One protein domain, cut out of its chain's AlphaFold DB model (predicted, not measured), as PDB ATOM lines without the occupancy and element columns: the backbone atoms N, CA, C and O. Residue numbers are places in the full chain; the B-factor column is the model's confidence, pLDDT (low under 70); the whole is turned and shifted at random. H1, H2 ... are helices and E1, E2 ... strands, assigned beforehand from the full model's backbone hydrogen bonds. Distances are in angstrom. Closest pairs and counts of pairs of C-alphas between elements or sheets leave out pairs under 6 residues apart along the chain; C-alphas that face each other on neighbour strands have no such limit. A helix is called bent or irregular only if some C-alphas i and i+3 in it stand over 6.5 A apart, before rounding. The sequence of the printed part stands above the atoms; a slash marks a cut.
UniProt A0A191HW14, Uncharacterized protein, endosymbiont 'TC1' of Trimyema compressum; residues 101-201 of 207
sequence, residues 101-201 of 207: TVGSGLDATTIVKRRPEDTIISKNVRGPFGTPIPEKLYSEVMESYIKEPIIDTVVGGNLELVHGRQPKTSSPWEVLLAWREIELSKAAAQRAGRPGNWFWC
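What this domain is: This is residues 101 to 201 of the 207 residues of an uncharacterized protein of endosymbiont 'TC1' of Trimyema compressum (UniProt A0A191HW14). This elongated body has little regular structure: two helices, H1 and the longer H2, pack on each other at a steep tilt, H2 through its residues 184 to 191 alone, and loops near Glu 117 and Arg 165 make the far ends of the body. The 101 printed residues, with two named strands and two named helices in the order E1, H1, E2, H2, are mostly helix by class, though named elements hold 38. The whole is only just compact, close to loose: radius of gyration of the C-alphas 15.0 A, spans 48 by 28 by 19 A.

How they stand to each other: Look first at E1, residues 109 to 112; residues 109 to 110 pair antiparallel with 101 to 102. H1, residues 135 to 146, is irregular: C-alphas 136 and 139 are 7.3 A apart, and 5 of 8 O i to N i+4 pairs are within hydrogen-bond range. In E2, residues 153 to 155, find parallel short pairings: 153 to 154 with 125 to 126, and 154 to 155 with 199 to 200. E1 and E2 pair with no named strand. In H2, residues 173 to 191, every such pair is within range; residues 184 to 191 alone touch H1, closest at the C-alphas of Glu 143 and Ala 188, 4.8 A, at a steep tilt of 47 degrees, the same way. E1 and H2 are apart.

Where its parts are: Find C-alpha 109 at (175.696, 155.584, 201.870), where E1 begins. H1 spans 17.4 A; H2 runs 26.8 A to C-alpha 191 at (167.909, 149.353, 185.440).

The domain as a whole: The farthest C-alphas, of Glu 117 and Arg 165, are 49.0 A apart. The links E1 to H1 and E2 to H2 are long; the printed part has no cut. Residue 201 alone is under pLDDT 70.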
ATOM      1  N   THR A 101     181.450 154.044 204.969       94.69
ATOM      2  CA  THR A 101     180.791 154.390 203.707       94.69
ATOM      3  C   THR A 101     180.767 153.160 202.816       94.69
ATOM      4  O   THR A 101     181.801 152.537 202.580       94.69
ATOM      5  N   VAL A 102     179.577 152.803 202.348       93.88
ATOM      6  CA  VAL A 102     179.328 151.655 201.478       93.88
ATOM      7  C   VAL A 102     178.693 152.115 200.170       93.88
ATOM      8  O   VAL A 102     178.029 153.148 200.126       93.88
ATOM      9  N   GLY A 103     178.885 151.346 199.102       92.75
ATOM     10  CA  GLY A 103     178.430 151.728 197.763       92.75
ATOM     11  C   GLY A 103     179.398 152.691 197.078       92.75
ATOM     12  O   GLY A 103     180.551 152.834 197.485       92.75
ATOM     13  N   SER A 104     178.952 153.315 195.993       93.75
ATOM     14  CA  SER A 104     179.793 154.184 195.167       93.75
ATOM     15  C   SER A 104     178.984 155.251 194.434       93.75
ATOM     16  O   SER A 104     177.772 155.127 194.267       93.75
ATOM     17  N   GLY A 105     179.662 156.307 193.980       93.69
ATOM     18  CA  GLY A 105     179.032 157.392 193.229       93.69
ATOM     19  C   GLY A 105     177.927 158.093 194.021       93.69
ATOM     20  O   GLY A 105     178.064 158.320 195.221       93.69
ATOM     21  N   LEU A 106     176.831 158.424 193.338       90.88
ATOM     22  CA  LEU A 106     175.669 159.099 193.930       90.88
ATOM     23  C   LEU A 106     174.867 158.203 194.889       90.88
ATOM     24  O   LEU A 106     174.093 158.714 195.690       90.88
ATOM     25  N   ASP A 107     175.074 156.887 194.830       93.25
ATOM     26  CA  ASP A 107     174.384 155.899 195.664       93.25
ATOM     27  C   ASP A 107     175.166 155.539 196.942       93.25
ATOM     28  O   ASP A 107     174.735 154.690 197.725       93.25
ATOM     29  N   ALA A 108     176.341 156.143 197.156       94.06
ATOM     30  CA  ALA A 108     177.157 155.868 198.331       94.06
ATOM     31  C   ALA A 108     176.431 156.290 199.619       94.06
ATOM     32  O   ALA A 108     175.997 157.430 199.776       94.06
ATOM     33  N   THR A 109     176.354 155.373 200.580       93.38
ATOM     34  CA  THR A 109     175.696 155.584 201.870       93.38
ATOM     35  C   THR A 109     176.715 155.508 202.993       93.38
ATOM     36  O   THR A 109     177.435 154.522 203.126       93.38
ATOM     37  N   THR A 110     176.741 156.525 203.855       94.81
ATOM     38  CA  THR A 110     177.546 156.495 205.084       94.81
ATOM     39  C   THR A 110     176.688 156.056 206.263       94.81
ATOM     40  O   THR A 110     175.693 156.699 206.600       94.81
ATOM     41  N   ILE A 111     177.075 154.942 206.877       94.50
ATOM     42  CA  ILE A 111     176.515 154.424 208.123       94.50
ATOM     43  C   ILE A 111     177.364 154.978 209.259       94.50
ATOM     44  O   ILE A 111     178.584 154.823 209.253       94.50
ATOM     45  N   VAL A 112     176.717 155.620 210.224       95.19
ATOM     46  CA  VAL A 112     177.371 156.256 211.371       95.19
ATOM     47  C   VAL A 112     176.889 155.623 212.668       95.19
ATOM     48  O   VAL A 112     175.754 155.147 212.759       95.19
ATOM     49  N   LYS A 113     177.750 155.630 213.683       94.12
ATOM     50  CA  LYS A 113     177.380 155.274 215.050       94.12
ATOM     51  C   LYS A 113     176.252 156.189 215.526       94.12
ATOM     52  O   LYS A 113     176.361 157.406 215.410       94.12
ATOM     53  N   ARG A 114     175.212 155.582 216.097       93.50
ATOM     54  CA  ARG A 114     174.097 156.273 216.751       93.50
ATOM     55  C   ARG A 114     174.078 155.959 218.245       93.50
ATOM     56  O   ARG A 114     174.551 154.902 218.664       93.50
ATOM     57  N   ARG A 115     173.536 156.873 219.034       90.38
ATOM     58  CA  ARG A 115     173.203 156.737 220.453       90.38
ATOM     59  C   ARG A 115     171.680 156.669 220.620       90.38
ATOM     60  O   ARG A 115     170.954 157.018 219.682       90.38
ATOM     61  N   PRO A 116     171.182 156.198 221.776       88.38
ATOM     62  CA  PRO A 116     169.779 156.384 222.129       88.38
ATOM     63  C   PRO A 116     169.370 157.847 221.921       88.38
ATOM     64  O   PRO A 116     170.163 158.745 222.185       88.38
ATOM     65  N   GLU A 117     168.165 158.063 221.395       87.50
ATOM     66  CA  GLU A 117     167.586 159.395 221.129       87.50
ATOM     67  C   GLU A 117     168.275 160.245 220.042       87.50
ATOM     68  O   GLU A 117     167.845 161.367 219.772       87.50
ATOM     69  N   ASP A 118     169.279 159.714 219.334       92.06
ATOM     70  CA  ASP A 118     169.887 160.434 218.212       92.06
ATOM     71  C   ASP A 118     168.861 160.764 217.118       92.06
ATOM     72  O   ASP A 118     168.174 159.884 216.583       92.06
ATOM     73  N   THR A 119     168.866 162.030 216.695       93.75
ATOM     74  CA  THR A 119     168.014 162.571 215.621       93.75
ATOM     75  C   THR A 119     168.433 162.116 214.223       93.75
ATOM     76  O   THR A 119     167.667 162.249 213.268       93.75
ATOM     77  N   ILE A 120     169.641 161.558 214.083       92.44
ATOM     78  CA  ILE A 120     170.121 160.977 212.828       92.44
ATOM     79  C   ILE A 120     169.234 159.781 212.481       92.44
ATOM     80  O   ILE A 120     169.137 158.826 213.253       92.44
ATOM     81  N   ILE A 121     168.616 159.810 211.301       90.75
ATOM     82  CA  ILE A 121     167.761 158.723 210.816       90.75
ATOM     83  C   ILE A 121     168.622 157.491 210.505       90.75
ATOM     84  O   ILE A 121     169.681 157.590 209.881       90.75
ATOM     85  N   SER A 122     168.161 156.317 210.942       91.44
ATOM     86  CA  SER A 122     168.822 155.048 210.630       91.44
ATOM     87  C   SER A 122     168.819 154.784 209.129       91.44
ATOM     88  O   SER A 122     167.827 155.033 208.448       91.44
ATOM     89  N   LYS A 123     169.904 154.191 208.629       93.69
ATOM     90  CA  LYS A 123     169.957 153.715 207.248       93.69
ATOM     91  C   LYS A 123     169.000 152.546 207.054       93.69
ATOM     92  O   LYS A 123     168.987 151.600 207.845       93.69
ATOM     93  N   ASN A 124     168.186 152.626 206.011       94.19
ATOM     94  CA  ASN A 124     167.218 151.612 205.649       94.19
ATOM     95  C   ASN A 124     167.888 150.560 204.780       94.19
ATOM     96  O   ASN A 124     168.097 150.741 203.580       94.19
ATOM     97  N   VAL A 125     168.198 149.437 205.415       93.56
ATOM     98  CA  VAL A 125     168.626 148.223 204.729       93.56
ATOM     99  C   VAL A 125     167.396 147.358 204.473       93.56
ATOM    100  O   VAL A 125     166.680 147.006 205.417       93.56
ATOM    101  N   ARG A 126     167.097 147.052 203.211       94.31
ATOM    102  CA  ARG A 126     165.902 146.282 202.814       94.31
ATOM    103  C   ARG A 126     166.220 145.320 201.685       94.31
ATOM    104  O   ARG A 126     167.237 145.444 201.024       94.31
ATOM    105  N   GLY A 127     165.354 144.349 201.466       92.56
ATOM    106  CA  GLY A 127     165.523 143.355 200.422       92.56
ATOM    107  C   GLY A 127     164.853 142.051 200.823       92.56
ATOM    108  O   GLY A 127     164.197 141.989 201.860       92.56
ATOM    109  N   PRO A 128     165.038 140.993 200.036       91.12
ATOM    110  CA  PRO A 128     164.536 139.662 200.357       91.12
ATOM    111  C   PRO A 128     165.243 138.958 201.532       91.12
ATOM    112  O   PRO A 128     164.863 137.843 201.842       91.12
ATOM    113  N   PHE A 129     166.265 139.536 202.180       90.25
ATOM    114  CA  PHE A 129     166.912 138.968 203.384       90.25
ATOM    115  C   PHE A 129     167.282 137.469 203.282       90.25
ATOM    116  O   PHE A 129     167.046 136.687 204.202       90.25
ATOM    117  N   GLY A 130     167.871 137.046 202.160       88.31
ATOM    118  CA  GLY A 130     168.246 135.645 201.946       88.31
ATOM    119  C   GLY A 130     167.072 134.683 201.715       88.31
ATOM    120  O   GLY A 130     167.273 133.468 201.719       88.31
ATOM    121  N   THR A 131     165.855 135.179 201.489       90.12
ATOM    122  CA  THR A 131     164.740 134.349 201.017       90.12
ATOM    123  C   THR A 131     165.108 133.702 199.673       90.12
ATOM    124  O   THR A 131     165.701 134.377 198.823       90.12
ATOM    125  N   PRO A 132     164.805 132.404 199.474       90.44
ATOM    126  CA  PRO A 132     164.974 131.740 198.186       90.44
ATOM    127  C   PRO A 132     164.046 132.357 197.131       90.44
ATOM    128  O   PRO A 132     162.858 132.550 197.381       90.44
ATOM    129  N   ILE A 133     164.600 132.699 195.969       92.25
ATOM    130  CA  ILE A 133     163.880 133.307 194.850       92.25
ATOM    131  C   ILE A 133     164.161 132.499 193.575       92.25
ATOM    132  O   ILE A 133     165.328 132.199 193.279       92.25
ATOM    133  N   PRO A 134     163.128 132.196 192.767       93.81
ATOM    134  CA  PRO A 134     163.315 131.628 191.439       93.81
ATOM    135  C   PRO A 134     164.175 132.539 190.556       93.81
ATOM    136  O   PRO A 134     163.898 133.733 190.441       93.81
ATOM    137  N   GLU A 135     165.165 131.981 189.851       92.31
ATOM    138  CA  GLU A 135     166.140 132.760 189.061       92.31
ATOM    139  C   GLU A 135     165.484 133.770 188.104       92.31
ATOM    140  O   GLU A 135     165.927 134.912 188.001       92.31
ATOM    141  N   LYS A 136     164.376 133.378 187.463       94.00
ATOM    142  CA  LYS A 136     163.623 134.225 186.523       94.00
ATOM    143  C   LYS A 136     163.046 135.500 187.154       94.00
ATOM    144  O   LYS A 136     162.888 136.487 186.453       94.00
ATOM    145  N   LEU A 137     162.727 135.470 188.450       94.94
ATOM    146  CA  LEU A 137     162.144 136.600 189.183       94.94
ATOM    147  C   LEU A 137     163.202 137.412 189.927       94.94
ATOM    148  O   LEU A 137     162.919 138.517 190.375       94.94
ATOM    149  N   TYR A 138     164.418 136.882 190.075       94.25
ATOM    150  CA  TYR A 138     165.431 137.464 190.951       94.25
ATOM    151  C   TYR A 138     165.711 138.932 190.623       94.25
ATOM    152  O   TYR A 138     165.690 139.784 191.506       94.25
ATOM    153  N   SER A 139     165.928 139.248 189.344       93.94
ATOM    154  CA  SER A 139     166.267 140.613 188.937       93.94
ATOM    155  C   SER A 139     165.105 141.592 189.154       93.94
ATOM    156  O   SER A 139     165.346 142.713 189.587       93.94
ATOM    157  N   GLU A 140     163.860 141.167 188.925       95.38
ATOM    158  CA  GLU A 140     162.658 141.988 189.146       95.38
ATOM    159  C   GLU A 140     162.397 142.222 190.639       95.38
ATOM    160  O   GLU A 140     162.104 143.343 191.058       95.38
ATOM    161  N   VAL A 141     162.569 141.182 191.461       95.75
ATOM    162  CA  VAL A 141     162.436 141.287 192.918       95.75
ATOM    163  C   VAL A 141     163.477 142.263 193.458       95.75
ATOM    164  O   VAL A 141     163.127 143.184 194.192       95.75
ATOM    165  N   MET A 142     164.741 142.127 193.056       95.44
ATOM    166  CA  MET A 142     165.801 143.045 193.481       95.44
ATOM    167  C   MET A 142     165.532 144.482 193.023       95.44
ATOM    168  O   MET A 142     165.641 145.411 193.820       95.44
ATOM    169  N   GLU A 143     165.126 144.670 191.767       95.81
ATOM    170  CA  GLU A 143     164.781 145.982 191.214       95.81
ATOM    171  C   GLU A 143     163.648 146.653 191.998       95.81
ATOM    172  O   GLU A 143     163.714 147.855 192.258       95.81
ATOM    173  N   SER A 144     162.657 145.874 192.448       95.88
ATOM    174  CA  SER A 144     161.535 146.395 193.228       95.88
ATOM    175  C   SER A 144     161.961 147.038 194.550       95.88
ATOM    176  O   SER A 144     161.334 148.009 194.955       95.88
ATOM    177  N   TYR A 145     163.046 146.565 195.178       96.00
ATOM    178  CA  TYR A 145     163.627 147.198 196.365       96.00
ATOM    179  C   TYR A 145     164.566 148.354 196.008       96.00
ATOM    180  O   TYR A 145     164.553 149.385 196.671       96.00
ATOM    181  N   ILE A 146     165.402 148.203 194.978       95.31
ATOM    182  CA  ILE A 146     166.437 149.204 194.663       95.31
ATOM    183  C   ILE A 146     165.813 150.537 194.228       95.31
ATOM    184  O   ILE A 146     166.326 151.598 194.591       95.31
ATOM    185  N   LYS A 147     164.710 150.490 193.472       95.19
ATOM    186  CA  LYS A 147     164.037 151.691 192.958       95.19
ATOM    187  C   LYS A 147     163.404 152.559 194.050       95.19
ATOM    188  O   LYS A 147     163.127 153.729 193.800       95.19
ATOM    189  N   GLU A 148     163.157 152.009 195.239       95.94
ATOM    190  CA  GLU A 148     162.509 152.751 196.316       95.94
ATOM    191  C   GLU A 148     163.494 153.756 196.936       95.94
ATOM    192  O   GLU A 148     164.531 153.357 197.479       95.94
ATOM    193  N   PRO A 149     163.182 155.063 196.920       91.50
ATOM    194  CA  PRO A 149     164.112 156.102 197.365       91.50
ATOM    195  C   PRO A 149     164.372 156.059 198.875       91.50
ATOM    196  O   PRO A 149     165.393 156.554 199.340       91.50
ATOM    197  N   ILE A 150     163.464 155.453 199.647       94.31
ATOM    198  CA  ILE A 150     163.620 155.278 201.095       94.31
ATOM    199  C   ILE A 150     164.678 154.224 201.451       94.31
ATOM    200  O   ILE A 150     165.116 154.179 202.599       94.31
ATOM    201  N   ILE A 151     165.068 153.365 200.503       94.94
ATOM    202  CA  ILE A 151     166.038 152.289 200.718       94.94
ATOM    203  C   ILE A 151     167.446 152.818 200.421       94.94
ATOM    204  O   ILE A 151     167.777 153.154 199.281       94.94
ATOM    205  N   ASP A 152     168.293 152.859 201.453       94.69
ATOM    206  CA  ASP A 152     169.683 153.309 201.331       94.69
ATOM    207  C   ASP A 152     170.585 152.205 200.757       94.69
ATOM    208  O   ASP A 152     171.434 152.475 199.917       94.69
ATOM    209  N   THR A 153     170.413 150.959 201.217       94.12
ATOM    210  CA  THR A 153     171.224 149.802 200.790       94.12
ATOM    211  C   THR A 153     170.381 148.532 200.760       94.12
ATOM    212  O   THR A 153     169.355 148.447 201.442       94.12
ATOM    213  N   VAL A 154     170.798 147.531 199.983       93.94
ATOM    214  CA  VAL A 154     169.954 146.362 199.701       93.94
ATOM    215  C   VAL A 154     170.567 145.068 200.224       93.94
ATOM    216  O   VAL A 154     171.765 144.868 200.088       93.94
ATOM    217  N   VAL A 155     169.769 144.174 200.815       93.19
ATOM    218  CA  VAL A 155     170.189 142.795 201.134       93.19
ATOM    219  C   VAL A 155     169.802 141.864 199.996       93.19
ATOM    220  O   VAL A 155     168.647 141.869 199.580       93.19
ATOM    221  N   GLY A 156     170.742 141.048 199.521       89.31
ATOM    222  CA  GLY A 156     170.493 140.047 198.485       89.31
ATOM    223  C   GLY A 156     169.523 138.938 198.911       89.31
ATOM    224  O   GLY A 156     169.363 138.622 200.096       89.31
ATOM    225  N   GLY A 157     168.866 138.340 197.918       89.12
ATOM    226  CA  GLY A 157     168.128 137.083 198.074       89.12
ATOM    227  C   GLY A 157     169.011 135.898 197.711       89.12
ATOM    228  O   GLY A 157     170.080 136.097 197.134       89.12
ATOM    229  N   ASN A 158     168.540 134.686 198.000       89.31
ATOM    230  CA  ASN A 158     169.225 133.463 197.589       89.31
ATOM    231  C   ASN A 158     168.610 132.914 196.298       89.31
ATOM    232  O   ASN A 158     167.389 132.855 196.172       89.31
ATOM    233  N   LEU A 159     169.432 132.463 195.353       90.69
ATOM    234  CA  LEU A 159     168.930 131.743 194.178       90.69
ATOM    235  C   LEU A 159     168.529 130.302 194.532       90.69
ATOM    236  O   LEU A 159     169.331 129.544 195.075       90.69
ATOM    237  N   GLU A 160     167.306 129.902 194.171       88.94
ATOM    238  CA  GLU A 160     166.861 128.499 194.273       88.94
ATOM    239  C   GLU A 160     167.614 127.588 193.298       88.94
ATOM    240  O   GLU A 160     168.086 126.507 193.654       88.94
ATOM    241  N   LEU A 161     167.725 128.055 192.055       90.00
ATOM    242  CA  LEU A 161     168.362 127.376 190.937       90.00
ATOM    243  C   LEU A 161     169.327 128.339 190.256       90.00
ATOM    244  O   LEU A 161     169.116 129.550 190.258       90.00
ATOM    245  N   VAL A 162     170.361 127.781 189.632       89.88
ATOM    246  CA  VAL A 162     171.307 128.537 188.808       89.88
ATOM    247  C   VAL A 162     171.399 127.875 187.447       89.88
ATOM    248  O   VAL A 162     171.750 126.698 187.344       89.88
ATOM    249  N   HIS A 163     171.035 128.608 186.398       90.50
ATOM    250  CA  HIS A 163     170.904 128.094 185.037       90.50
ATOM    251  C   HIS A 163     170.053 126.814 184.981       90.50
ATOM    252  O   HIS A 163     170.426 125.822 184.343       90.50
ATOM    253  N   GLY A 164     168.936 126.819 185.720       91.44
ATOM    254  CA  GLY A 164     167.995 125.698 185.812       91.44
ATOM    255  C   GLY A 164     168.514 124.459 186.554       91.44
ATOM    256  O   GLY A 164     167.909 123.397 186.443       91.44
ATOM    257  N   ARG A 165     169.634 124.556 187.284       91.50
ATOM    258  CA  ARG A 165     170.241 123.435 188.022       91.50
ATOM    259  C   ARG A 165     170.254 123.698 189.521       91.50
ATOM    260  O   ARG A 165     170.468 124.828 189.956       91.50
ATOM    261  N   GLN A 166     170.075 122.628 190.294       89.88
ATOM    262  CA  GLN A 166     170.178 122.674 191.747       89.88
ATOM    263  C   GLN A 166     171.655 122.833 192.155       89.88
ATOM    264  O   GLN A 166     172.467 121.958 191.830       89.88
ATOM    265  N   PRO A 167     172.027 123.909 192.867       87.50
ATOM    266  CA  PRO A 167     173.386 124.086 193.365       87.50
ATOM    267  C   PRO A 167     173.703 123.041 194.446       87.50
ATOM    268  O   PRO A 167     172.871 122.749 195.306       87.50
ATOM    269  N   LYS A 168     174.924 122.493 194.426       86.50
ATOM    270  CA  LYS A 168     175.424 121.581 195.467       86.50
ATOM    271  C   LYS A 168     176.315 122.329 196.458       86.50
ATOM    272  O   LYS A 168     177.192 123.085 196.039       86.50
ATOM    273  N   THR A 169     176.117 122.082 197.749       85.75
ATOM    274  CA  THR A 169     176.967 122.610 198.829       85.75
ATOM    275  C   THR A 169     178.398 122.077 198.716       85.75
ATOM    276  O   THR A 169     178.593 120.960 198.229       85.75
ATOM    277  N   SER A 170     179.385 122.863 199.154       84.25
ATOM    278  CA  SER A 170     180.815 122.503 199.150       84.25
ATOM    279  C   SER A 170     181.325 122.087 197.766       84.25
ATOM    280  O   SER A 170     182.030 121.091 197.601       84.25
ATOM    281  N   SER A 171     180.917 122.827 196.736       87.69
ATOM    282  CA  SER A 171     181.302 122.559 195.351       87.69
ATOM    283  C   SER A 171     181.443 123.860 194.553       87.69
ATOM    284  O   SER A 171     180.924 124.892 194.983       87.69
ATOM    285  N   PRO A 172     182.051 123.840 193.352       90.19
ATOM    286  CA  PRO A 172     182.166 125.029 192.500       90.19
ATOM    287  C   PRO A 172     180.828 125.708 192.143       90.19
ATOM    288  O   PRO A 172     180.815 126.879 191.762       90.19
ATOM    289  N   TRP A 173     179.691 125.016 192.316       89.38
ATOM    290  CA  TRP A 173     178.354 125.612 192.205       89.38
ATOM    291  C   TRP A 173     178.145 126.782 193.165       89.38
ATOM    292  O   TRP A 173     177.357 127.679 192.879       89.38
ATOM    293  N   GLU A 174     178.838 126.789 194.300       87.94
ATOM    294  CA  GLU A 174     178.770 127.870 195.269       87.94
ATOM    295  C   GLU A 174     179.290 129.189 194.708       87.94
ATOM    296  O   GLU A 174     178.599 130.203 194.810       87.94
ATOM    297  N   VAL A 175     180.441 129.138 194.036       89.62
ATOM    298  CA  VAL A 175     181.058 130.288 193.369       89.62
ATOM    299  C   VAL A 175     180.179 130.775 192.222       89.62
ATOM    300  O   VAL A 175     179.920 131.972 192.117       89.62
ATOM    301  N   LEU A 176     179.671 129.857 191.392       90.69
ATOM    302  CA  LEU A 176     178.793 130.210 190.273       90.69
ATOM    303  C   LEU A 176     177.504 130.887 190.755       90.69
ATOM    304  O   LEU A 176     177.060 131.869 190.168       90.69
ATOM    305  N   LEU A 177     176.914 130.380 191.834       89.94
ATOM    306  CA  LEU A 177     175.702 130.946 192.408       89.94
ATOM    307  C   LEU A 177     175.953 132.344 192.990       89.94
ATOM    308  O   LEU A 177     175.190 133.258 192.693       89.94
ATOM    309  N   ALA A 178     177.043 132.525 193.740       88.56
ATOM    310  CA  ALA A 178     177.440 133.825 194.281       88.56
ATOM    311  C   ALA A 178     177.691 134.852 193.162       88.56
ATOM    312  O   ALA A 178     177.219 135.988 193.215       88.56
ATOM    313  N   TRP A 179     178.382 134.431 192.098       91.19
ATOM    314  CA  TRP A 179     178.587 135.262 190.915       91.19
ATOM    315  C   TRP A 179     177.251 135.670 190.293       91.19
ATOM    316  O   TRP A 179     177.024 136.855 190.041       91.19
ATOM    317  N   ARG A 180     176.358 134.701 190.063       92.56
ATOM    318  CA  ARG A 180     175.065 134.925 189.412       92.56
ATOM    319  C   ARG A 180     174.166 135.862 190.219       92.56
ATOM    320  O   ARG A 180     173.527 136.735 189.637       92.56
ATOM    321  N   GLU A 181     174.149 135.732 191.544       92.12
ATOM    322  CA  GLU A 181     173.428 136.645 192.442       92.12
ATOM    323  C   GLU A 181     173.896 138.091 192.277       92.12
ATOM    324  O   GLU A 181     173.078 138.999 192.105       92.12
ATOM    325  N   ILE A 182     175.212 138.319 192.274       91.38
ATOM    326  CA  ILE A 182     175.780 139.661 192.114       91.38
ATOM    327  C   ILE A 182     175.542 140.209 190.708       91.38
ATOM    328  O   ILE A 182     175.223 141.389 190.567       91.38
ATOM    329  N   GLU A 183     175.666 139.380 189.675       93.12
ATOM    330  CA  GLU A 183     175.384 139.768 188.292       93.12
ATOM    331  C   GLU A 183     173.941 140.272 188.144       93.12
ATOM    332  O   GLU A 183     173.717 141.395 187.685       93.12
ATOM    333  N   LEU A 184     172.963 139.481 188.596       94.19
ATOM    334  CA  LEU A 184     171.544 139.826 188.498       94.19
ATOM    335  C   LEU A 184     171.172 141.029 189.372       94.19
ATOM    336  O   LEU A 184     170.340 141.843 188.961       94.19
ATOM    337  N   SER A 185     171.798 141.158 190.547       93.94
ATOM    338  CA  SER A 185     171.620 142.302 191.450       93.94
ATOM    339  C   SER A 185     172.161 143.593 190.840       93.94
ATOM    340  O   SER A 185     171.475 144.614 190.837       93.94
ATOM    341  N   LYS A 186     173.369 143.561 190.261       92.62
ATOM    342  CA  LYS A 186     173.962 144.725 189.586       92.62
ATOM    343  C   LYS A 186     173.171 145.125 188.345       92.62
ATOM    344  O   LYS A 186     172.962 146.315 188.132       92.62
ATOM    345  N   ALA A 187     172.690 144.156 187.568       93.75
ATOM    346  CA  ALA A 187     171.813 144.429 186.432       93.75
ATOM    347  C   ALA A 187     170.506 145.109 186.878       93.75
ATOM    348  O   ALA A 187     170.076 146.079 186.258       93.75
ATOM    349  N   ALA A 188     169.908 144.654 187.985       95.31
ATOM    350  CA  ALA A 188     168.736 145.295 188.578       95.31
ATOM    351  C   ALA A 188     169.033 146.730 189.049       95.31
ATOM    352  O   ALA A 188     168.257 147.641 188.771       95.31
ATOM    353  N   ALA A 189     170.181 146.960 189.694       94.81
ATOM    354  CA  ALA A 189     170.607 148.297 190.115       94.81
ATOM    355  C   ALA A 189     170.829 149.256 188.942       94.81
ATOM    356  O   ALA A 189     170.435 150.420 189.019       94.81
ATOM    357  N   GLN A 190     171.416 148.773 187.846       94.88
ATOM    358  CA  GLN A 190     171.577 149.562 186.626       94.88
ATOM    359  C   GLN A 190     170.223 149.973 186.039       94.88
ATOM    360  O   GLN A 190     170.038 151.146 185.723       94.88
ATOM    361  N   ARG A 191     169.261 149.043 185.942       95.06
ATOM    362  CA  ARG A 191     167.909 149.353 185.440       95.06
ATOM    363  C   ARG A 191     167.145 150.317 186.346       95.06
ATOM    364  O   ARG A 191     166.470 151.206 185.844       95.06
ATOM    365  N   ALA A 192     167.321 150.197 187.661       95.31
ATOM    366  CA  ALA A 192     166.740 151.110 188.643       95.31
ATOM    367  C   ALA A 192     167.417 152.498 188.688       95.31
ATOM    368  O   ALA A 192     167.026 153.333 189.500       95.31
ATOM    369  N   GLY A 193     168.446 152.753 187.867       94.88
ATOM    370  CA  GLY A 193     169.167 154.030 187.841       94.88
ATOM    371  C   GLY A 193     170.076 154.274 189.049       94.88
ATOM    372  O   GLY A 193     170.525 155.398 189.249       94.88
ATOM    373  N   ARG A 194     170.366 153.230 189.838       94.81
ATOM    374  CA  ARG A 194     171.179 153.278 191.066       94.81
ATOM    375  C   ARG A 194     172.345 152.280 191.016       94.81
ATOM    376  O   ARG A 194     172.431 151.377 191.857       94.81
ATOM    377  N   PRO A 195     173.224 152.358 189.998       94.06
ATOM    378  CA  PRO A 195     174.268 151.360 189.755       94.06
ATOM    379  C   PRO A 195     175.320 151.285 190.869       94.06
ATOM    380  O   PRO A 195     176.015 150.274 190.974       94.06
ATOM    381  N   GLY A 196     175.461 152.336 191.680       92.75
ATOM    382  CA  GLY A 196     176.426 152.399 192.769       92.75
ATOM    383  C   GLY A 196     175.909 151.844 194.097       92.75
ATOM    384  O   GLY A 196     176.643 151.896 195.087       92.75
ATOM    385  N   ASN A 197     174.668 151.345 194.136       92.00
ATOM    386  CA  ASN A 197     174.037 150.865 195.358       92.00
ATOM    387  C   ASN A 197     174.809 149.685 195.975       92.00
ATOM    388  O   ASN A 197     175.350 148.823 195.276       92.00
ATOM    389  N   TRP A 198     174.859 149.647 197.305       92.94
ATOM    390  CA  TRP A 198     175.542 148.593 198.040       92.94
ATOM    391  C   TRP A 198     174.641 147.385 198.273       92.94
ATOM    392  O   TRP A 198     173.499 147.521 198.724       92.94
ATOM    393  N   PHE A 199     175.205 146.199 198.053       90.81
ATOM    394  CA  PHE A 199     174.553 144.926 198.315       90.81
ATOM    395  C   PHE A 199     175.163 144.249 199.542       90.81
ATOM    396  O   PHE A 199     176.324 143.845 199.549       90.81
ATOM    397  N   TRP A 200     174.354 144.106 200.585       83.69
ATOM    398  CA  TRP A 200     174.642 143.273 201.738       83.69
ATOM    399  C   TRP A 200     174.374 141.816 201.404       83.69
ATOM    400  O   TRP A 200     173.324 141.483 200.857       83.69
ATOM    401  N   CYS A 201     175.284 140.953 201.850       67.06
ATOM    402  CA  CYS A 201     175.231 139.510 201.651       67.06
ATOM    403  C   CYS A 201     175.394 139.095 200.179       67.06
ATOM    404  O   CYS A 201     174.480 139.185 199.368       67.06
TER     405      CYS A 201